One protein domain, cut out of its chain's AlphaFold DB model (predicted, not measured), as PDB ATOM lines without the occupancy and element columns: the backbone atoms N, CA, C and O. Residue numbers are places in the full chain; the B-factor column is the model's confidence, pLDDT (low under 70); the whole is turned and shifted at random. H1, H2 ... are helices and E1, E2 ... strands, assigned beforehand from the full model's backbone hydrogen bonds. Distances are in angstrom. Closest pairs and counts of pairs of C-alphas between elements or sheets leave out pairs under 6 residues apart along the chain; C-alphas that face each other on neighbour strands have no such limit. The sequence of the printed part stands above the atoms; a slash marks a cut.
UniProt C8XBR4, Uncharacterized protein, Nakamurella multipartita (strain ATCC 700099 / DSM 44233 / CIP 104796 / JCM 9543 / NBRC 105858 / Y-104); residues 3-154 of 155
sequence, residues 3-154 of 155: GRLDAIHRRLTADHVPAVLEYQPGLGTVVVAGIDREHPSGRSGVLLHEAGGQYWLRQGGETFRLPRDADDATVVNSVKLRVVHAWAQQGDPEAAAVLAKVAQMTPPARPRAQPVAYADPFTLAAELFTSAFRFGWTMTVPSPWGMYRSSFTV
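AT A GLANCE: This is residues 3 to 154 of the 155 residues of an uncharacterized protein of Nakamurella multipartita (strain ATCC 700099 / DSM 44233 / CIP 104796 / JCM 9543 / NBRC 105858 / Y-104) (UniProt C8XBR4). A strongly twisted five-stranded sheet has helices H1 and H2 over one face; H2 lies in the middle of the domain, between this sheet and two further helices, H3 and H4, which pack on it crosswise. A two-stranded hairpin, E6 and E7, reaches away from this body, and residues 110 to 116 stick out as a free loop. The 152 printed residues hold, in order, H1, E1 to E5, H2, H3, H4, E6 and E7: mixed, helices and strands. The large sheet is an antiparallel meander, each strand the antiparallel neighbour of the one before, ordered E1 - E2 - E3 - E4 - E5. The whole is compact, with a radius of gyration of the C-alphas of 15.5 A and spans of 51 by 39 by 25 A.

HOW THE PARTS SIT: H1, residues 3 to 14, is on the sheet of E1, residues 19 to 24, E2, 28 to 33, E3, 46 to 51, E4, 54 to 59, and E5, 62 to 65, at a height over the sheet of 8.7 A. H1 runs along the strands over E2, at 14 degrees on the local plane. Within hydrogen-bond range are N 22 and O 30 of hairpin E1 and E2, 2.9 A, N 48 and O 31 of hairpin E2 and E3, 2.8 A, N 47 and O 58 of hairpin E3 and E4, 2.8 A, and N 64 and O 57 of hairpin E4 and E5, 2.7 A. H2, residues 72 to 89, is on the same face as H1, over E3 and only just over E4, where 3 of its C-alphas fall; its height over the sheet is 8.8 A. H2 is the hub. With residues 72 to 80 alone it touches residues 8 to 12 of H1, the same way at a steep tilt of 53 degrees; the closest C-alphas, of Ile 8 and Val 76, are 6.3 A apart. H3, residues 93 to 105, touches H2 at a steep tilt of 54 degrees, opposite ways, with residues 94 to 99 alone; the closest C-alphas, of Ala 88 and Ala 96, are 4.7 A apart. H4, residues 121 to 132, touches residues 74 to 82 of H2, about perpendicular at 74 degrees; the closest C-alphas, of Asn 77 and Ala 126, are 5.7 A apart. The hairpin of E6, residues 137 to 143, and E7, 146 to 152, has N 141 and O 148 within hydrogen-bond range at 2.7 A; both strands are apart from H2. Every O i to N i+4 pair is within hydrogen-bond range in H1, H2 and H3, and 6 of 8 in H4.

IN THESE COORDINATES: H1 begins at C-alpha 3 (9.472, -22.012, -8.172). From first to last C-alpha H2 measures 25.6 A, H3 18.7 A, E6 18.3 A and E7 19.3 A. E7 ends at C-alpha 152 (12.144, -30.626, -29.909).

THE WHOLE: The two C-alphas farthest apart, of Ala 113 and Trp 145, are 53.7 A apart. The printed part has no cut; the links E2 to E3 and H3 to H4 are long. Mean pLDDT of the printed part is 70.6, and residues 40 to 44 and 105 to 154 are under 70.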
ATOM      1  N   GLY A   3      10.282 -21.387  -7.114       78.25
ATOM      2  CA  GLY A   3       9.472 -22.012  -8.172       78.25
ATOM      3  C   GLY A   3       9.787 -21.609  -9.618       78.25
ATOM      4  O   GLY A   3       9.467 -22.366 -10.529       78.25
ATOM      5  N   ARG A   4      10.397 -20.441  -9.864       85.88
ATOM      6  CA  ARG A   4      10.577 -19.948 -11.246       85.88
ATOM      7  C   ARG A   4      11.720 -20.640 -11.986       85.88
ATOM      8  O   ARG A   4      11.535 -21.054 -13.123       85.88
ATOM      9  N   LEU A   5      12.869 -20.838 -11.334       90.06
ATOM     10  CA  LEU A   5      13.973 -21.611 -11.922       90.06
ATOM     11  C   LEU A   5      13.574 -23.067 -12.193       90.06
ATOM     12  O   LEU A   5      13.981 -23.626 -13.205       90.06
ATOM     13  N   ASP A   6      12.728 -23.649 -11.344       91.44
ATOM     14  CA  ASP A   6      12.160 -24.982 -11.560       91.44
ATOM     15  C   ASP A   6      11.212 -25.026 -12.773       91.44
ATOM     16  O   ASP A   6      11.270 -25.952 -13.580       91.44
ATOM     17  N   ALA A   7      10.388 -23.993 -12.974       90.88
ATOM     18  CA  ALA A   7       9.558 -23.873 -14.173       90.88
ATOM     19  C   ALA A   7      10.405 -23.736 -15.454       90.88
ATOM     20  O   ALA A   7      10.110 -24.383 -16.462       90.88
ATOM     21  N   ILE A   8      11.477 -22.939 -15.405       92.00
ATOM     22  CA  ILE A   8      12.426 -22.784 -16.517       92.00
ATOM     23  C   ILE A   8      13.137 -24.111 -16.808       92.00
ATOM     24  O   ILE A   8      13.195 -24.522 -17.965       92.00
ATOM     25  N   HIS A   9      13.617 -24.811 -15.774       92.88
ATOM     26  CA  HIS A   9      14.213 -26.146 -15.894       92.88
ATOM     27  C   HIS A   9      13.261 -27.124 -16.580       92.88
ATOM     28  O   HIS A   9      13.615 -27.699 -17.609       92.88
ATOM     29  N   ARG A  10      12.021 -27.236 -16.088       91.25
ATOM     30  CA  ARG A  10      11.004 -28.116 -16.678       91.25
ATOM     31  C   ARG A  10      10.747 -27.802 -18.148       91.25
ATOM     32  O   ARG A  10      10.594 -28.728 -18.942       91.25
ATOM     33  N   ARG A  11      10.716 -26.522 -18.526       91.38
ATOM     34  CA  ARG A  11      10.506 -26.121 -19.923       91.38
ATOM     35  C   ARG A  11      11.712 -26.445 -20.803       91.38
ATOM     36  O   ARG A  11      11.527 -26.986 -21.885       91.38
ATOM     37  N   LEU A  12      12.933 -26.214 -20.318       88.56
ATOM     38  CA  LEU A  12      14.158 -26.617 -21.016       88.56
ATOM     39  C   LEU A  12      14.197 -28.130 -21.261       88.56
ATOM     40  O   LEU A  12      14.452 -28.555 -22.385       88.56
ATOM     41  N   THR A  13      13.869 -28.941 -20.250       87.56
ATOM     42  CA  THR A  13      13.812 -30.402 -20.390       87.56
ATOM     43  C   THR A  13      12.696 -30.852 -21.336       87.56
ATOM     44  O   THR A  13      12.918 -31.752 -22.143       87.56
ATOM     45  N   ALA A  14      11.517 -30.218 -21.297       86.31
ATOM     46  CA  ALA A  14      10.438 -30.490 -22.254       86.31
ATOM     47  C   ALA A  14      10.854 -30.178 -23.705       86.31
ATOM     48  O   ALA A  14      10.455 -30.869 -24.643       86.31
ATOM     49  N   ASP A  15      11.725 -29.187 -23.876       83.19
ATOM     50  CA  ASP A  15      12.329 -28.815 -25.153       83.19
ATOM     51  C   ASP A  15      13.610 -29.609 -25.468       83.19
ATOM     52  O   ASP A  15      14.362 -29.227 -26.359       83.19
ATOM     53  N   HIS A  16      13.848 -30.722 -24.764       83.38
ATOM     54  CA  HIS A  16      14.979 -31.642 -24.948       83.38
ATOM     55  C   HIS A  16      16.362 -30.989 -24.806       83.38
ATOM     56  O   HIS A  16      17.353 -31.509 -25.313       83.38
ATOM     57  N   VAL A  17      16.452 -29.871 -24.085       84.75
ATOM     58  CA  VAL A  17      17.733 -29.290 -23.684       84.75
ATOM     59  C   VAL A  17      18.231 -30.059 -22.458       84.75
ATOM     60  O   VAL A  17      17.508 -30.109 -21.454       84.75
ATOM     61  N   PRO A  18      19.448 -30.635 -22.483       86.62
ATOM     62  CA  PRO A  18      20.048 -31.241 -21.300       86.62
ATOM     63  C   PRO A  18      20.147 -30.187 -20.201       86.62
ATOM     64  O   PRO A  18      20.834 -29.183 -20.381       86.62
ATOM     65  N   ALA A  19      19.421 -30.370 -19.100       89.25
ATOM     66  CA  ALA A  19      19.367 -29.392 -18.025       89.25
ATOM     67  C   ALA A  19      19.154 -30.061 -16.666       89.25
ATOM     68  O   ALA A  19      18.333 -30.972 -16.523       89.25
ATOM     69  N   VAL A  20      19.857 -29.561 -15.655       90.62
ATOM     70  CA  VAL A  20      19.756 -30.006 -14.263       90.62
ATOM     71  C   VAL A  20      19.606 -28.810 -13.330       90.62
ATOM     72  O   VAL A  20      20.082 -27.711 -13.624       90.62
ATOM     73  N   LEU A  21      18.930 -29.027 -12.204       92.00
ATOM     74  CA  LEU A  21      18.905 -28.086 -11.089       92.00
ATOM     75  C   LEU A  21      19.992 -28.473 -10.096       92.00
ATOM     76  O   LEU A  21      20.033 -29.608  -9.623       92.00
ATOM     77  N   GLU A  22      20.838 -27.516  -9.747       90.50
ATOM     78  CA  GLU A  22      21.927 -27.712  -8.798       90.50
ATOM     79  C   GLU A  22      21.926 -26.603  -7.749       90.50
ATOM     80  O   GLU A  22      21.437 -25.497  -7.980       90.50
ATOM     81  N   TYR A  23      22.484 -26.890  -6.576       87.50
ATOM     82  CA  TYR A  23      22.745 -25.872  -5.567       87.50
ATOM     83  C   TYR A  23      24.220 -25.482  -5.608       87.50
ATOM     84  O   TYR A  23      25.089 -26.325  -5.384       87.50
ATOM     85  N   GLN A  24      24.506 -24.204  -5.852       87.31
ATOM     86  CA  GLN A  24      25.861 -23.664  -5.826       87.31
ATOM     87  C   GLN A  24      26.072 -22.727  -4.631       87.31
ATOM     88  O   GLN A  24      25.310 -21.769  -4.448       87.31
ATOM     89  N   PRO A  25      27.130 -22.939  -3.824       84.31
ATOM     90  CA  PRO A  25      27.494 -22.016  -2.755       84.31
ATOM     91  C   PRO A  25      27.664 -20.582  -3.278       84.31
ATOM     92  O   PRO A  25      28.350 -20.348  -4.268       84.31
ATOM     93  N   GLY A  26      27.024 -19.617  -2.615       84.94
ATOM     94  CA  GLY A  26      27.071 -18.196  -2.984       84.94
ATOM     95  C   GLY A  26      26.070 -17.758  -4.062       84.94
ATOM     96  O   GLY A  26      25.766 -16.570  -4.130       84.94
ATOM     97  N   LEU A  27      25.511 -18.686  -4.847       84.50
ATOM     98  CA  LEU A  27      24.500 -18.390  -5.879       84.50
ATOM     99  C   LEU A  27      23.117 -18.973  -5.554       84.50
ATOM    100  O   LEU A  27      22.110 -18.468  -6.043       84.50
ATOM    101  N   GLY A  28      23.058 -20.001  -4.707       88.44
ATOM    102  CA  GLY A  28      21.827 -20.714  -4.387       88.44
ATOM    103  C   GLY A  28      21.473 -21.742  -5.459       88.44
ATOM    104  O   GLY A  28      22.353 -22.368  -6.047       88.44
ATOM    105  N   THR A  29      20.179 -21.947  -5.695       91.25
ATOM    106  CA  THR A  29      19.697 -22.840  -6.757       91.25
ATOM    107  C   THR A  29      19.986 -22.240  -8.130       91.25
ATOM    108  O   THR A  29      19.670 -21.078  -8.381       91.25
ATOM    109  N   VAL A  30      20.543 -23.048  -9.025       92.44
ATOM    110  CA  VAL A  30      20.880 -22.683 -10.402       92.44
ATOM    111  C   VAL A  30      20.378 -23.755 -11.367       92.44
ATOM    112  O   VAL A  30      20.248 -24.920 -10.995       92.44
ATOM    113  N   VAL A  31      20.112 -23.367 -12.611       94.00
ATOM    114  CA  VAL A  31      19.909 -24.305 -13.721       94.00
ATOM    115  C   VAL A  31      21.215 -24.399 -14.493       94.00
ATOM    116  O   VAL A  31      21.731 -23.376 -14.936       94.00
ATOM    117  N   VAL A  32      21.742 -25.604 -14.674       92.31
ATOM    118  CA  VAL A  32      22.890 -25.868 -15.550       92.31
ATOM    119  C   VAL A  32      22.375 -26.583 -16.789       92.31
ATOM    120  O   VAL A  32      21.770 -27.645 -16.671       92.31
ATOM    121  N   ALA A  33      22.579 -25.992 -17.965       91.00
ATOM    122  CA  ALA A  33      22.066 -26.479 -19.239       91.00
ATOM    123  C   ALA A  33      23.181 -26.693 -20.275       91.00
ATOM    124  O   ALA A  33      24.215 -26.031 -20.222       91.00
ATOM    125  N   GLY A  34      22.963 -27.589 -21.238       85.81
ATOM    126  CA  GLY A  34      23.872 -27.820 -22.369       85.81
ATOM    127  C   GLY A  34      25.069 -28.726 -22.080       85.81
ATOM    128  O   GLY A  34      25.997 -28.769 -22.885       85.81
ATOM    129  N   ILE A  35      25.067 -29.437 -20.949       84.81
ATOM    130  CA  ILE A  35      26.072 -30.461 -20.639       84.81
ATOM    131  C   ILE A  35      25.444 -31.836 -20.850       84.81
ATOM    132  O   ILE A  35      24.468 -32.187 -20.188       84.81
ATOM    133  N   ASP A  36      26.026 -32.619 -21.751       79.19
ATOM    134  CA  ASP A  36      25.641 -34.003 -22.015       79.19
ATOM    135  C   ASP A  36      26.867 -34.853 -22.401       79.19
ATOM    136  O   ASP A  36      28.015 -34.440 -22.225       79.19
ATOM    137  N   ARG A  37      26.634 -36.081 -22.877       73.81
ATOM    138  CA  ARG A  37      27.706 -37.006 -23.269       73.81
ATOM    139  C   ARG A  37      28.490 -36.530 -24.499       73.81
ATOM    140  O   ARG A  37      29.672 -36.849 -24.602       73.81
ATOM    141  N   GLU A  38      27.839 -35.829 -25.420       71.19
ATOM    142  CA  GLU A  38      28.426 -35.308 -26.660       71.19
ATOM    143  C   GLU A  38      29.153 -33.976 -26.393       71.19
ATOM    144  O   GLU A  38      30.191 -33.703 -26.992       71.19
ATOM    145  N   HIS A  39      28.701 -33.232 -25.378       76.12
ATOM    146  CA  HIS A  39      29.202 -31.921 -24.965       76.12
ATOM    147  C   HIS A  39      29.607 -31.872 -23.471       76.12
ATOM    148  O   HIS A  39      29.094 -31.048 -22.704       76.12
ATOM    149  N   PRO A  40      30.565 -32.705 -23.012       67.06
ATOM    150  CA  PRO A  40      30.793 -32.983 -21.586       67.06
ATOM    151  C   PRO A  40      31.498 -31.871 -20.788       67.06
ATOM    152  O   PRO A  40      31.756 -32.032 -19.596       67.06
ATOM    153  N   SER A  41      31.886 -30.752 -21.410       65.00
ATOM    154  CA  SER A  41      32.744 -29.757 -20.753       65.00
ATOM    155  C   SER A  41      31.964 -28.727 -19.918       65.00
ATOM    156  O   SER A  41      30.937 -28.204 -20.339       65.00
ATOM    157  N   GLY A  42      32.529 -28.279 -18.793       60.47
ATOM    158  CA  GLY A  42      31.988 -27.131 -18.046       60.47
ATOM    159  C   GLY A  42      32.020 -25.797 -18.814       60.47
ATOM    160  O   GLY A  42      31.404 -24.830 -18.381       60.47
ATOM    161  N   ARG A  43      32.723 -25.724 -19.959       59.22
ATOM    162  CA  ARG A  43      32.721 -24.548 -20.851       59.22
ATOM    163  C   ARG A  43      31.519 -24.527 -21.802       59.22
ATOM    164  O   ARG A  43      31.163 -23.447 -22.258       59.22
ATOM    165  N   SER A  44      30.909 -25.686 -22.071       65.19
ATOM    166  CA  SER A  44      29.651 -25.804 -22.826       65.19
ATOM    167  C   SER A  44      28.418 -25.584 -21.949       65.19
ATOM    168  O   SER A  44      27.353 -25.241 -22.451       65.19
ATOM    169  N   GLY A  45      28.579 -25.735 -20.633       81.81
ATOM    170  CA  GLY A  45      27.527 -25.483 -19.664       81.81
ATOM    171  C   GLY A  45      27.114 -24.015 -19.606       81.81
ATOM    172  O   GLY A  45      27.938 -23.123 -19.390       81.81
ATOM    173  N   VAL A  46      25.813 -23.786 -19.738       89.19
ATOM    174  CA  VAL A  46      25.157 -22.512 -19.469       89.19
ATOM    175  C   VAL A  46      24.528 -22.588 -18.090       89.19
ATOM    176  O   VAL A  46      23.632 -23.390 -17.846       89.19
ATOM    177  N   LEU A  47      24.991 -21.738 -17.186       92.38
ATOM    178  CA  LEU A  47      24.444 -21.602 -15.848       92.38
ATOM    179  C   LEU A  47      23.473 -20.427 -15.819       92.38
ATOM    180  O   LEU A  47      23.847 -19.307 -16.151       92.38
ATOM    181  N   LEU A  48      22.245 -20.670 -15.384       93.88
ATOM    182  CA  LEU A  48      21.234 -19.657 -15.120       93.88
ATOM    183  C   LEU A  48      20.985 -19.583 -13.614       93.88
ATOM    184  O   LEU A  48      20.678 -20.591 -12.978       93.88
ATOM    185  N   HIS A  49      21.054 -18.382 -13.052       93.12
ATOM    186  CA  HIS A  49      20.655 -18.139 -11.670       93.12
ATOM    187  C   HIS A  49      19.830 -16.858 -11.543       93.12
ATOM    188  O   HIS A  49      19.871 -15.979 -12.405       93.12
ATOM    189  N   GLU A  50      19.073 -16.752 -10.452       90.44
ATOM    190  CA  GLU A  50      18.267 -15.577 -10.132       90.44
ATOM    191  C   GLU A  50      18.864 -14.857  -8.920       90.44
ATOM    192  O   GLU A  50      19.094 -15.463  -7.876       90.44
ATOM    193  N   ALA A  51      19.110 -13.555  -9.042       86.19
ATOM    194  CA  ALA A  51      19.582 -12.720  -7.944       86.19
ATOM    195  C   ALA A  51      18.879 -11.360  -7.977       86.19
ATOM    196  O   ALA A  51      18.915 -10.657  -8.986       86.19
ATOM    197  N   GLY A  52      18.228 -10.985  -6.869       82.44
ATOM    198  CA  GLY A  52      17.534  -9.698  -6.752       82.44
ATOM    199  C   GLY A  52      16.384  -9.510  -7.750       82.44
ATOM    200  O   GLY A  52      16.191  -8.399  -8.240       82.44
ATOM    201  N   GLY A  53      15.661 -10.588  -8.082       82.00
ATOM    202  CA  GLY A  53      14.567 -10.574  -9.063       82.00
ATOM    203  C   GLY A  53      15.032 -10.455 -10.516       82.00
ATOM    204  O   GLY A  53      14.261 -10.041 -11.375       82.00
ATOM    205  N   GLN A  54      16.300 -10.764 -10.790       83.19
ATOM    206  CA  GLN A  54      16.903 -10.662 -12.111       83.19
ATOM    207  C   GLN A  54      17.654 -11.944 -12.464       83.19
ATOM    208  O   GLN A  54      18.332 -12.522 -11.612       83.19
ATOM    209  N   TYR A  55      17.554 -12.357 -13.726       88.38
ATOM    210  CA  TYR A  55      18.263 -13.520 -14.242       88.38
ATOM    211  C   TYR A  55      19.651 -13.170 -14.763       88.38
ATOM    212  O   TYR A  55      19.866 -12.162 -15.446       88.38
ATOM    213  N   TRP A  56      20.581 -14.063 -14.461       88.88
ATOM    214  CA  TRP A  56      21.968 -13.997 -14.874       88.88
ATOM    215  C   TRP A  56      22.341 -15.308 -15.544       88.88
ATOM    216  O   TRP A  56      22.090 -16.385 -15.001       88.88
ATOM    217  N   LEU A  57      22.935 -15.197 -16.727       91.00
ATOM    218  CA  LEU A  57      23.492 -16.312 -17.473       91.00
ATOM    219  C   LEU A  57      25.002 -16.290 -17.333       91.00
ATOM    220  O   LEU A  57      25.624 -15.236 -17.415       91.00
ATOM    221  N   ARG A  58      25.612 -17.453 -17.179       88.00
ATOM    222  CA  ARG A  58      27.056 -17.607 -17.200       88.00
ATOM    223  C   ARG A  58      27.420 -18.734 -18.147       88.00
ATOM    224  O   ARG A  58      26.867 -19.824 -18.055       88.00
ATOM    225  N   GLN A  59      28.360 -18.464 -19.039       86.44
ATOM    226  CA  GLN A  59      28.893 -19.431 -19.992       86.44
ATOM    227  C   GLN A  59      30.413 -19.285 -19.992       86.44
ATOM    228  O   GLN A  59      30.948 -18.212 -20.273       86.44
ATOM    229  N   GLY A  60      31.124 -20.351 -19.620       81.00
ATOM    230  CA  GLY A  60      32.571 -20.287 -19.421       81.00
ATOM    231  C   GLY A  60      32.974 -19.217 -18.390       81.00
ATOM    232  O   GLY A  60      32.605 -19.300 -17.214       81.00
ATOM    233  N   GLY A  61      33.774 -18.240 -18.831       79.12
ATOM    234  CA  GLY A  61      34.256 -17.118 -18.012       79.12
ATOM    235  C   GLY A  61      33.409 -15.847 -18.104       79.12
ATOM    236  O   GLY A  61      33.725 -14.866 -17.436       79.12
ATOM    237  N   GLU A  62      32.357 -15.846 -18.921       81.88
ATOM    238  CA  GLU A  62      31.536 -14.668 -19.177       81.88
ATOM    239  C   GLU A  62      30.205 -14.755 -18.432       81.88
ATOM    240  O   GLU A  62      29.588 -15.820 -18.351       81.88
ATOM    241  N   THR A  63      29.755 -13.611 -17.919       84.62
ATOM    242  CA  THR A  63      28.470 -13.468 -17.235       84.62
ATOM    243  C   THR A  63      27.644 -12.406 -17.943       84.62
ATOM    244  O   THR A  63      28.101 -11.283 -18.156       84.62
ATOM    245  N   PHE A  64      26.409 -12.759 -18.266       83.81
ATOM    246  CA  PHE A  64      25.448 -11.937 -18.975       83.81
ATOM    247  C   PHE A  64      24.234 -11.689 -18.105       83.81
ATOM    248  O   PHE A  64      23.776 -12.550 -17.351       83.81
ATOM    249  N   ARG A  65      23.691 -10.489 -18.236       81.31
ATOM    250  CA  ARG A  65      22.517 -10.072 -17.493       81.31
ATOM    251  C   ARG A  65      21.320 -10.041 -18.428       81.31
ATOM    252  O   ARG A  65      21.351  -9.311 -19.418       81.31
ATOM    253  N   LEU A  66      20.267 -10.780 -18.088       81.56
ATOM    254  CA  LEU A  66      19.003 -10.702 -18.815       81.56
ATOM    255  C   LEU A  66      18.201  -9.461 -18.376       81.56
ATOM    256  O   LEU A  66      18.407  -8.959 -17.259       81.56
ATOM    257  N   PRO A  67      17.301  -8.940 -19.232       78.06
ATOM    258  CA  PRO A  67      16.374  -7.877 -18.853       78.06
ATOM    259  C   PRO A  67      15.587  -8.252 -17.595       78.06
ATOM    260  O   PRO A  67      15.249  -9.417 -17.385       78.06
ATOM    261  N   ARG A  68      15.307  -7.270 -16.732       74.44
ATOM    262  CA  ARG A  68      14.567  -7.511 -15.474       74.44
ATOM    263  C   ARG A  68      13.138  -7.986 -15.710       74.44
ATOM    264  O   ARG A  68      12.577  -8.687 -14.879       74.44
ATOM    265  N   ASP A  69      12.570  -7.556 -16.818       77.56
ATOM    266  CA  ASP A  69      11.215  -7.787 -17.288       77.56
ATOM    267  C   ASP A  69      11.127  -8.933 -18.302       77.56
ATOM    268  O   ASP A  69      10.057  -9.172 -18.854       77.56
ATOM    269  N   ALA A  70      12.225  -9.670 -18.523       77.00
ATOM    270  CA  ALA A  70      12.205 -10.852 -19.369       77.00
ATOM    271  C   ALA A  70      11.216 -11.887 -18.812       77.00
ATOM    272  O   ALA A  70      11.324 -12.333 -17.663       77.00
ATOM    273  N   ASP A  71      10.259 -12.274 -19.651       83.81
ATOM    274  CA  ASP A  71       9.364 -13.381 -19.361       83.81
ATOM    275  C   ASP A  71      10.107 -14.726 -19.404       83.81
ATOM    276  O   ASP A  71      11.216 -14.859 -19.935       83.81
ATOM    277  N   ASP A  72       9.490 -15.757 -18.830       86.31
ATOM    278  CA  ASP A  72      10.110 -17.080 -18.735       86.31
ATOM    279  C   ASP A  72      10.433 -17.662 -20.128       86.31
ATOM    280  O   ASP A  72      11.395 -18.414 -20.276       86.31
ATOM    281  N   ALA A  73       9.675 -17.290 -21.168       82.75
ATOM    282  CA  ALA A  73       9.924 -17.727 -22.541       82.75
ATOM    283  C   ALA A  73      11.206 -17.102 -23.118       82.75
ATOM    284  O   ALA A  73      12.038 -17.810 -23.688       82.75
ATOM    285  N   THR A  74      11.410 -15.802 -22.908       82.62
ATOM    286  CA  THR A  74      12.625 -15.071 -23.290       82.62
ATOM    287  C   THR A  74      13.845 -15.625 -22.571       82.62
ATOM    288  O   THR A  74      14.900 -15.811 -23.184       82.62
ATOM    289  N   VAL A  75      13.704 -15.949 -21.283       87.19
ATOM    290  CA  VAL A  75      14.776 -16.565 -20.492       87.19
ATOM    291  C   VAL A  75      15.134 -17.944 -21.049       87.19
ATOM    292  O   VAL A  75      16.304 -18.200 -21.330       87.19
ATOM    293  N   VAL A  76      14.141 -18.807 -21.290       88.94
ATOM    294  CA  VAL A  76      14.343 -20.139 -21.885       88.94
ATOM    295  C   VAL A  76      15.020 -20.044 -23.256       88.94
ATOM    296  O   VAL A  76      15.976 -20.771 -23.521       88.94
ATOM    297  N   ASN A  77      14.569 -19.136 -24.123       85.38
ATOM    298  CA  ASN A  77      15.149 -18.959 -25.455       85.38
ATOM    299  C   ASN A  77      16.582 -18.416 -25.398       85.38
ATOM    300  O   ASN A  77      17.434 -18.873 -26.158       85.38
ATOM    301  N   SER A  78      16.873 -17.513 -24.458       85.44
ATOM    302  CA  SER A  78      18.236 -17.024 -24.222       85.44
ATOM    303  C   SER A  78      19.162 -18.156 -23.764       85.44
ATOM    304  O   SER A  78      20.266 -18.291 -24.288       85.44
ATOM    305  N   VAL A  79      18.701 -19.028 -22.855       89.44
ATOM    306  CA  VAL A  79      19.458 -20.223 -22.435       89.44
ATOM    307  C   VAL A  79      19.725 -21.145 -23.625       89.44
ATOM    308  O   VAL A  79      20.869 -21.525 -23.846       89.44
ATOM    309  N   LYS A  80      18.704 -21.471 -24.428       88.00
ATOM    310  CA  LYS A  80      18.854 -22.333 -25.615       88.00
ATOM    311  C   LYS A  80      19.880 -21.791 -26.602       88.00
ATOM    312  O   LYS A  80      20.762 -22.526 -27.032       88.00
ATOM    313  N   LEU A  81      19.784 -20.505 -26.940       85.38
ATOM    314  CA  LEU A  81      20.731 -19.844 -27.836       85.38
ATOM    315  C   LEU A  81      22.159 -19.914 -27.303       85.38
ATOM    316  O   LEU A  81      23.088 -20.174 -28.063       85.38
ATOM    317  N   ARG A  82      22.332 -19.732 -25.992       87.50
ATOM    318  CA  ARG A  82      23.635 -19.845 -25.337       87.50
ATOM    319  C   ARG A  82      24.171 -21.271 -25.342       87.50
ATOM    320  O   ARG A  82      25.360 -21.443 -25.583       87.50
ATOM    321  N   VAL A  83      23.317 -22.277 -25.161       88.00
ATOM    322  CA  VAL A  83      23.703 -23.694 -25.265       88.00
ATOM    323  C   VAL A  83      24.185 -24.007 -26.679       88.00
ATOM    324  O   VAL A  83      25.298 -24.494 -26.850       88.00
ATOM    325  N   VAL A  84      23.412 -23.619 -27.699       86.94
ATOM    326  CA  VAL A  84      23.804 -23.774 -29.110       86.94
ATOM    327  C   VAL A  84      25.112 -23.035 -29.397       86.94
ATOM    328  O   VAL A  84      26.010 -23.575 -30.036       86.94
ATOM    329  N   HIS A  85      25.266 -21.812 -28.886       86.00
ATOM    330  CA  HIS A  85      26.516 -21.069 -28.994       86.00
ATOM    331  C   HIS A  85      27.696 -21.828 -28.380       86.00
ATOM    332  O   HIS A  85      28.768 -21.897 -28.978       86.00
ATOM    333  N   ALA A  86      27.497 -22.430 -27.211       85.75
ATOM    334  CA  ALA A  86      28.524 -23.189 -26.520       85.75
ATOM    335  C   ALA A  86      28.928 -24.463 -27.278       85.75
ATOM    336  O   ALA A  86      30.118 -24.744 -27.388       85.75
ATOM    337  N   TRP A  87      27.969 -25.193 -27.852       86.88
ATOM    338  CA  TRP A  87      28.244 -26.372 -28.680       86.88
ATOM    339  C   TRP A  87      28.969 -26.004 -29.977       86.88
ATOM    340  O   TRP A  87      29.971 -26.625 -30.329       86.88
ATOM    341  N   ALA A  88      28.567 -24.915 -30.637       86.19
ATOM    342  CA  ALA A  88      29.268 -24.426 -31.825       86.19
ATOM    343  C   ALA A  88      30.730 -24.053 -31.520       86.19
ATOM    344  O   ALA A  88      31.627 -24.355 -32.306       86.19
ATOM    345  N   GLN A  89      30.999 -23.453 -30.353       84.81
ATOM    346  CA  GLN A  89      32.366 -23.162 -29.896       84.81
ATOM    347  C   GLN A  89      33.212 -24.424 -29.656       84.81
ATOM    348  O   GLN A  89      34.439 -24.342 -29.649       84.81
ATOM    349  N   GLN A  90      32.578 -25.583 -29.472       81.44
ATOM    350  CA  GLN A  90      33.241 -26.885 -29.353       81.44
ATOM    351  C   GLN A  90      33.425 -27.603 -30.688       81.44
ATOM    352  O   GLN A  90      34.007 -28.685 -30.719       81.44
ATOM    353  N   GLY A  91      32.977 -26.992 -31.784       83.12
ATOM    354  CA  GLY A  91      33.082 -27.566 -33.116       83.12
ATOM    355  C   GLY A  91      31.877 -28.402 -33.531       83.12
ATOM    356  O   GLY A  91      31.995 -29.116 -34.523       83.12
ATOM    357  N   ASP A  92      30.738 -28.312 -32.831       83.38
ATOM    358  CA  ASP A  92      29.485 -28.897 -33.319       83.38
ATOM    359  C   ASP A  92      29.066 -28.184 -34.629       83.38
ATOM    360  O   ASP A  92      28.771 -26.976 -34.623       83.38
ATOM    361  N   PRO A  93      29.057 -28.899 -35.773       82.94
ATOM    362  CA  PRO A  93      28.748 -28.308 -37.068       82.94
ATOM    363  C   PRO A  93      27.262 -27.956 -37.221       82.94
ATOM    364  O   PRO A  93      26.933 -27.004 -37.933       82.94
ATOM    365  N   GLU A  94      26.359 -28.683 -36.559       81.06
ATOM    366  CA  GLU A  94      24.923 -28.406 -36.586       81.06
ATOM    367  C   GLU A  94      24.616 -27.142 -35.783       81.06
ATOM    368  O   GLU A  94      23.923 -26.242 -36.270       81.06
ATOM    369  N   ALA A  95      25.209 -27.010 -34.598       83.12
ATOM    370  CA  ALA A  95      25.094 -25.812 -33.780       83.12
ATOM    371  C   ALA A  95      25.661 -24.575 -34.502       83.12
ATOM    372  O   ALA A  95      25.037 -23.508 -34.510       83.12
ATOM    373  N   ALA A  96      26.803 -24.718 -35.185       82.56
ATOM    374  CA  ALA A  96      27.379 -23.651 -36.003       82.56
ATOM    375  C   ALA A  96      26.448 -23.235 -37.161       82.56
ATOM    376  O   ALA A  96      26.261 -22.040 -37.409       82.56
ATOM    377  N   ALA A  97      25.813 -24.197 -37.836       80.62
ATOM    378  CA  ALA A  97      24.842 -23.923 -38.896       80.62
ATOM    379  C   ALA A  97      23.595 -23.192 -38.367       80.62
ATOM    380  O   ALA A  97      23.088 -22.274 -39.022       80.62
ATOM    381  N   VAL A  98      23.122 -23.542 -37.166       78.50
ATOM    382  CA  VAL A  98      22.018 -22.839 -36.496       78.50
ATOM    383  C   VAL A  98      22.384 -21.380 -36.246       78.50
ATOM    384  O   VAL A  98      21.621 -20.493 -36.629       78.50
ATOM    385  N   LEU A  99      23.556 -21.106 -35.669       79.69
ATOM    386  CA  LEU A  99      24.000 -19.729 -35.428       79.69
ATOM    387  C   LEU A  99      24.143 -18.936 -36.724       79.69
ATOM    388  O   LEU A  99      23.732 -17.778 -36.773       79.69
ATOM    389  N   ALA A 100      24.664 -19.555 -37.786       78.88
ATOM    390  CA  ALA A 100      24.756 -18.917 -39.093       78.88
ATOM    391  C   ALA A 100      23.367 -18.528 -39.626       78.88
ATOM    392  O   ALA A 100      23.177 -17.412 -40.110       78.88
ATOM    393  N   LYS A 101      22.368 -19.407 -39.477       77.25
ATOM    394  CA  LYS A 101      20.979 -19.114 -39.851       77.25
ATOM    395  C   LYS A 101      20.388 -17.984 -39.001       77.25
ATOM    396  O   LYS A 101      19.746 -17.087 -39.540       77.25
ATOM    397  N   VAL A 102      20.624 -17.984 -37.688       70.62
ATOM    398  CA  VAL A 102      20.176 -16.911 -36.779       70.62
ATOM    399  C   VAL A 102      20.795 -15.567 -37.156       70.62
ATOM    400  O   VAL A 102      20.085 -14.563 -37.205       70.62
ATOM    401  N   ALA A 103      22.087 -15.547 -37.486       70.88
ATOM    402  CA  ALA A 103      22.781 -14.347 -37.937       70.88
ATOM    403  C   ALA A 103      22.201 -13.798 -39.253       70.88
ATOM    404  O   ALA A 103      22.127 -12.587 -39.418       70.88
ATOM    405  N   GLN A 104      21.729 -14.661 -40.159       71.25
ATOM    406  CA  GLN A 104      21.057 -14.240 -41.398       71.25
ATOM    407  C   GLN A 104      19.665 -13.635 -41.157       71.25
ATOM    408  O   GLN A 104      19.215 -12.799 -41.935       71.25
ATOM    409  N   MET A 105      18.974 -14.058 -40.094       64.19
ATOM    410  CA  MET A 105      17.635 -13.567 -39.736       64.19
ATOM    411  C   MET A 105      17.677 -12.336 -38.825       64.19
ATOM    412  O   MET A 105      16.674 -11.638 -38.680       64.19
ATOM    413  N   THR A 106      18.832 -12.060 -38.222       55.03
ATOM    414  CA  THR A 106      19.047 -10.888 -37.376       55.03
ATOM    415  C   THR A 106      19.569  -9.744 -38.250       55.03
ATOM    416  O   THR A 106      20.634  -9.885 -38.852       55.03
ATOM    417  N   PRO A 107      18.868  -8.599 -38.347       50.12
ATOM    418  CA  PRO A 107      19.388  -7.440 -39.063       50.12
ATOM    419  C   PRO A 107      20.760  -7.039 -38.496       50.12
ATOM    420  O   PRO A 107      20.937  -7.096 -37.276       50.12
ATOM    421  N   PRO A 108      21.725  -6.596 -39.325       46.50
ATOM    422  CA  PRO A 108      23.024  -6.164 -38.825       46.50
ATOM    423  C   PRO A 108      22.830  -5.036 -37.805       46.50
ATOM    424  O   PRO A 108      22.323  -3.957 -38.130       46.50
ATOM    425  N   ALA A 109      23.212  -5.297 -36.554       46.97
ATOM    426  CA  ALA A 109      23.148  -4.305 -35.495       46.97
ATOM    427  C   ALA A 109      24.081  -3.141 -35.859       46.97
ATOM    428  O   ALA A 109      25.290  -3.322 -36.012       46.97
ATOM    429  N   ARG A 110      23.531  -1.928 -36.012       41.72
ATOM    430  CA  ARG A 110      24.359  -0.719 -36.134       41.72
ATOM    431  C   ARG A 110      25.241  -0.621 -34.882       41.72
ATOM    432  O   ARG A 110      24.699  -0.754 -33.782       41.72
ATOM    433  N   PRO A 111      26.554  -0.365 -35.009       38.62
ATOM    434  CA  PRO A 111      27.439  -0.289 -33.856       38.62
ATOM    435  C   PRO A 111      27.016   0.895 -32.981       38.62
ATOM    436  O   PRO A 111      27.195   2.056 -33.345       38.62
ATOM    437  N   ARG A 112      26.398   0.605 -31.835       42.41
ATOM    438  CA  ARG A 112      26.070   1.596 -30.809       42.41
ATOM    439  C   ARG A 112      27.159   1.517 -29.749       42.41
ATOM    440  O   ARG A 112      27.258   0.525 -29.037       42.41
ATOM    441  N   ALA A 113      27.985   2.554 -29.660       41.56
ATOM    442  CA  ALA A 113      28.938   2.707 -28.570       41.56
ATOM    443  C   ALA A 113      28.165   2.932 -27.260       41.56
ATOM    444  O   ALA A 113      27.580   3.995 -27.062       41.56
ATOM    445  N   GLN A 114      28.128   1.932 -26.378       38.16
ATOM    446  CA  GLN A 114      27.689   2.101 -24.993       38.16
ATOM    447  C   GLN A 114      28.623   1.328 -24.051       38.16
ATOM    448  O   GLN A 114      28.819   0.131 -24.251       38.16
ATOM    449  N   PRO A 115      29.194   1.981 -23.021       46.25
ATOM    450  CA  PRO A 115      30.031   1.326 -22.029       46.25
ATOM    451  C   PRO A 115      29.202   0.986 -20.782       46.25
ATOM    452  O   PRO A 115      29.113   1.793 -19.866       46.25
ATOM    453  N   VAL A 116      28.581  -0.196 -20.727       39.84
ATOM    454  CA  VAL A 116      28.039  -0.790 -19.486       39.84
ATOM    455  C   VAL A 116      27.970  -2.314 -19.663       39.84
ATOM    456  O   VAL A 116      27.786  -2.767 -20.789       39.84
ATOM    457  N   ALA A 117      28.125  -3.085 -18.576       44.53
ATOM    458  CA  ALA A 117      28.039  -4.554 -18.526       44.53
ATOM    459  C   ALA A 117      27.096  -5.140 -19.596       44.53
ATOM    460  O   ALA A 117      25.904  -4.827 -19.597       44.53
ATOM    461  N   TYR A 118      27.669  -5.934 -20.510       47.94
ATOM    462  CA  TYR A 118      27.054  -6.361 -21.768       47.94
ATOM    463  C   TYR A 118      25.608  -6.837 -21.573       47.94
ATOM    464  O   TYR A 118      25.352  -7.840 -20.901       47.94
ATOM    465  N   ALA A 119      24.658  -6.119 -22.182       54.34
ATOM    466  CA  ALA A 119      23.353  -6.691 -22.484       54.34
ATOM    467  C   ALA A 119      23.598  -7.895 -23.398       54.34
ATOM    468  O   ALA A 119      24.351  -7.773 -24.367       54.34
ATOM    469  N   ASP A 120      23.031  -9.052 -23.059       56.97
ATOM    470  CA  ASP A 120      23.255 -10.262 -23.842       56.97
ATOM    471  C   ASP A 120      22.802 -10.015 -25.300       56.97
ATOM    472  O   ASP A 120      21.612  -9.770 -25.529       56.97
ATOM    473  N   PRO A 121      23.702 -10.066 -26.306       56.19
ATOM    474  CA  PRO A 121      23.311  -9.900 -27.706       56.19
ATOM    475  C   PRO A 121      22.305 -10.971 -28.156       56.19
ATOM    476  O   PRO A 121      21.536 -10.738 -29.090       56.19
ATOM    477  N   PHE A 122      22.248 -12.113 -27.461       58.34
ATOM    478  CA  PHE A 122      21.268 -13.163 -27.712       58.34
ATOM    479  C   PHE A 122      19.892 -12.877 -27.117       58.34
ATOM    480  O   PHE A 122      18.943 -13.534 -27.517       58.34
ATOM    481  N   THR A 123      19.730 -11.885 -26.240       57.69
ATOM    482  CA  THR A 123      18.393 -11.454 -25.805       57.69
ATOM    483  C   THR A 123      17.655 -10.731 -26.935       57.69
ATOM    484  O   THR A 123      16.501 -11.046 -27.200       57.69
ATOM    485  N   LEU A 124      18.334  -9.838 -27.668       55.84
ATOM    486  CA  LEU A 124      17.773  -9.213 -28.878       55.84
ATOM    487  C   LEU A 124      17.523 -10.253 -29.978       55.84
ATOM    488  O   LEU A 124      16.520 -10.187 -30.687       55.84
ATOM    489  N   ALA A 125      18.413 -11.244 -30.100       53.03
ATOM    490  CA  ALA A 125      18.189 -12.360 -31.005       53.03
ATOM    491  C   ALA A 125      17.029 -13.250 -30.539       53.03
ATOM    492  O   ALA A 125      16.313 -13.723 -31.401       53.03
ATOM    493  N   ALA A 126      16.794 -13.456 -29.236       52.78
ATOM    494  CA  ALA A 126      15.734 -14.316 -28.695       52.78
ATOM    495  C   ALA A 126      14.320 -13.814 -29.039       52.78
ATOM    496  O   ALA A 126      13.448 -14.618 -29.383       52.78
ATOM    497  N   GLU A 127      14.098 -12.496 -29.029       49.75
ATOM    498  CA  GLU A 127      12.838 -11.899 -29.496       49.75
ATOM    499  C   GLU A 127      12.591 -12.213 -30.985       49.75
ATOM    500  O   GLU A 127      11.499 -12.636 -31.368       49.75
ATOM    501  N   LEU A 128      13.633 -12.129 -31.824       45.66
ATOM    502  CA  LEU A 128      13.583 -12.508 -33.245       45.66
ATOM    503  C   LEU A 128      13.544 -14.035 -33.456       45.66
ATOM    504  O   LEU A 128      12.889 -14.522 -34.381       45.66
ATOM    505  N   PHE A 129      14.176 -14.804 -32.573       49.00
ATOM    506  CA  PHE A 129      14.261 -16.266 -32.571       49.00
ATOM    507  C   PHE A 129      12.871 -16.891 -32.427       49.00
ATOM    508  O   PHE A 129      12.559 -17.874 -33.098       49.00
ATOM    509  N   THR A 130      12.000 -16.246 -31.647       45.12
ATOM    510  CA  THR A 130      10.590 -16.627 -31.470       45.12
ATOM    511  C   THR A 130       9.798 -16.549 -32.787       45.12
ATOM    512  O   THR A 130       8.903 -17.358 -33.027       45.12
ATOM    513  N   SER A 131      10.159 -15.631 -33.695       36.25
ATOM    514  CA  SER A 131       9.543 -15.529 -35.030       36.25
ATOM    515  C   SER A 131      10.141 -16.508 -36.052       36.25
ATOM    516  O   SER A 131       9.435 -17.004 -36.930       36.25
ATOM    517  N   ALA A 132      11.429 -16.832 -35.910       37.62
ATOM    518  CA  ALA A 132      12.189 -17.638 -36.860       37.62
ATOM    519  C   ALA A 132      12.040 -19.162 -36.679       37.62
ATOM    520  O   ALA A 132      12.246 -19.921 -37.630       37.62
ATOM    521  N   PHE A 133      11.683 -19.634 -35.482       43.50
ATOM    522  CA  PHE A 133      11.725 -21.056 -35.121       43.50
ATOM    523  C   PHE A 133      10.349 -21.669 -34.804       43.50
ATOM    524  O   PHE A 133      10.201 -22.446 -33.872       43.50
ATOM    525  N   ARG A 134       9.349 -21.439 -35.672       44.62
ATOM    526  CA  ARG A 134       8.132 -22.290 -35.745       44.62
ATOM    527  C   ARG A 134       8.377 -23.689 -36.337       44.62
ATOM    528  O   ARG A 134       7.439 -24.464 -36.506       44.62
ATOM    529  N   PHE A 135       9.617 -24.016 -36.683       38.34
ATOM    530  CA  PHE A 135       9.984 -25.321 -37.218       38.34
ATOM    531  C   PHE A 135      10.323 -26.264 -36.066       38.34
ATOM    532  O   PHE A 135      11.228 -25.975 -35.293       38.34
ATOM    533  N   GLY A 136       9.591 -27.373 -35.945       39.19
ATOM    534  CA  GLY A 136       9.999 -28.494 -35.101       39.19
ATOM    535  C   GLY A 136      11.292 -29.106 -35.640       39.19
ATOM    536  O   GLY A 136      11.453 -29.247 -36.853       39.19
ATOM    537  N   TRP A 137      12.214 -29.441 -34.743       41.22
ATOM    538  CA  TRP A 137      13.501 -30.047 -35.081       41.22
ATOM    539  C   TRP A 137      13.435 -31.533 -34.765       41.22
ATOM    540  O   TRP A 137      12.755 -31.932 -33.826       41.22
ATOM    541  N   THR A 138      14.113 -32.356 -35.563       39.00
ATOM    542  CA  THR A 138      14.328 -33.783 -35.287       39.00
ATOM    543  C   THR A 138      15.816 -34.064 -35.429       39.00
ATOM    544  O   THR A 138      16.336 -34.018 -36.537       39.00
ATOM    545  N   MET A 139      16.492 -34.358 -34.325       35.91
ATOM    546  CA  MET A 139      17.834 -34.932 -34.312       35.91
ATOM    547  C   MET A 139      17.735 -36.454 -34.336       35.91
ATOM    548  O   MET A 139      16.791 -37.037 -33.800       35.91
ATOM    549  N   THR A 140      18.710 -37.108 -34.959       33.22
ATOM    550  CA  THR A 140      18.812 -38.570 -34.966       33.22
ATOM    551  C   THR A 140      20.001 -38.957 -34.101       33.22
ATOM    552  O   THR A 140      21.145 -38.791 -34.500       33.22
ATOM    553  N   VAL A 141      19.716 -39.434 -32.896       37.69
ATOM    554  CA  VAL A 141      20.687 -39.816 -31.874       37.69
ATOM    555  C   VAL A 141      20.989 -41.310 -32.021       37.69
ATOM    556  O   VAL A 141      20.073 -42.129 -31.921       37.69
ATOM    557  N   PRO A 142      22.236 -41.732 -32.257       29.64
ATOM    558  CA  PRO A 142      22.574 -43.148 -32.228       29.64
ATOM    559  C   PRO A 142      22.486 -43.691 -30.788       29.64
ATOM    560  O   PRO A 142      23.141 -43.190 -29.878       29.64
ATOM    561  N   SER A 143      21.674 -44.731 -30.572       33.72
ATOM    562  CA  SER A 143      21.507 -45.412 -29.280       33.72
ATOM    563  C   SER A 143      21.946 -46.883 -29.370       33.72
ATOM    564  O   SER A 143      21.940 -47.456 -30.465       33.72
ATOM    565  N   PRO A 144      22.266 -47.549 -28.243       32.16
ATOM    566  CA  PRO A 144      22.614 -48.975 -28.230       32.16
ATOM    567  C   PRO A 144      21.478 -49.909 -28.693       32.16
ATOM    568  O   PRO A 144      21.717 -51.096 -28.888       32.16
ATOM    569  N   TRP A 145      20.268 -49.380 -28.915       40.72
ATOM    570  CA  TRP A 145      19.099 -50.105 -29.425       40.72
ATOM    571  C   TRP A 145      18.669 -49.656 -30.836       40.72
ATOM    572  O   TRP A 145      17.591 -50.026 -31.295       40.72
ATOM    573  N   GLY A 146      19.489 -48.853 -31.527       36.41
ATOM    574  CA  GLY A 146      19.203 -48.304 -32.859       36.41
ATOM    575  C   GLY A 146      19.172 -46.772 -32.895       36.41
ATOM    576  O   GLY A 146      19.501 -46.106 -31.914       36.41
ATOM    577  N   MET A 147      18.792 -46.194 -34.038       39.50
ATOM    578  CA  MET A 147      18.676 -44.737 -34.193       39.50
ATOM    579  C   MET A 147      17.443 -44.201 -33.454       39.50
ATOM    580  O   MET A 147      16.316 -44.600 -33.739       39.50
ATOM    581  N   TYR A 148      17.661 -43.285 -32.516       34.94
ATOM    582  CA  TYR A 148      16.635 -42.638 -31.711       34.94
ATOM    583  C   TYR A 148      16.388 -41.225 -32.228       34.94
ATOM    584  O   TYR A 148      17.278 -40.383 -32.221       34.94
ATOM    585  N   ARG A 149      15.180 -40.936 -32.703       38.19
ATOM    586  CA  ARG A 149      14.852 -39.606 -33.219       38.19
ATOM    587  C   ARG A 149      14.381 -38.723 -32.062       38.19
ATOM    588  O   ARG A 149      13.293 -38.942 -31.544       38.19
ATOM    589  N   SER A 150      15.192 -37.754 -31.648       37.91
ATOM    590  CA  SER A 150      14.816 -36.763 -30.637       37.91
ATOM    591  C   SER A 150      14.257 -35.530 -31.332       37.91
ATOM    592  O   SER A 150      14.949 -34.905 -32.131       37.91
ATOM    593  N   SER A 151      12.995 -35.194 -31.076       37.62
ATOM    594  CA  SER A 151      12.365 -34.003 -31.642       37.62
ATOM    595  C   SER A 151      12.052 -32.974 -30.579       37.62
ATOM    596  O   SER A 151      11.274 -33.266 -29.676       37.62
ATOM    597  N   PHE A 152      12.545 -31.752 -30.743       42.34
ATOM    598  CA  PHE A 152      12.144 -30.626 -29.909       42.34
ATOM    599  C   PHE A 152      11.370 -29.590 -30.714       42.34
ATOM    600  O   PHE A 152      11.632 -29.331 -31.892       42.34
ATOM    601  N   THR A 153      10.379 -29.000 -30.056       36.78
ATOM    602  CA  THR A 153       9.515 -27.977 -30.643       36.78
ATOM    603  C   THR A 153       9.656 -26.724 -29.802       36.78
ATOM    604  O   THR A 153       9.214 -26.707 -28.662       36.78
ATOM    605  N   VAL A 154      10.257 -25.669 -30.349       36.03
ATOM    606  CA  VAL A 154      10.295 -24.368 -29.673       36.03
ATOM    607  C   VAL A 154       8.946 -23.691 -29.935       36.03
ATOM    608  O   VAL A 154       8.683 -23.257 -31.054       36.03
TER     609      VAL A 154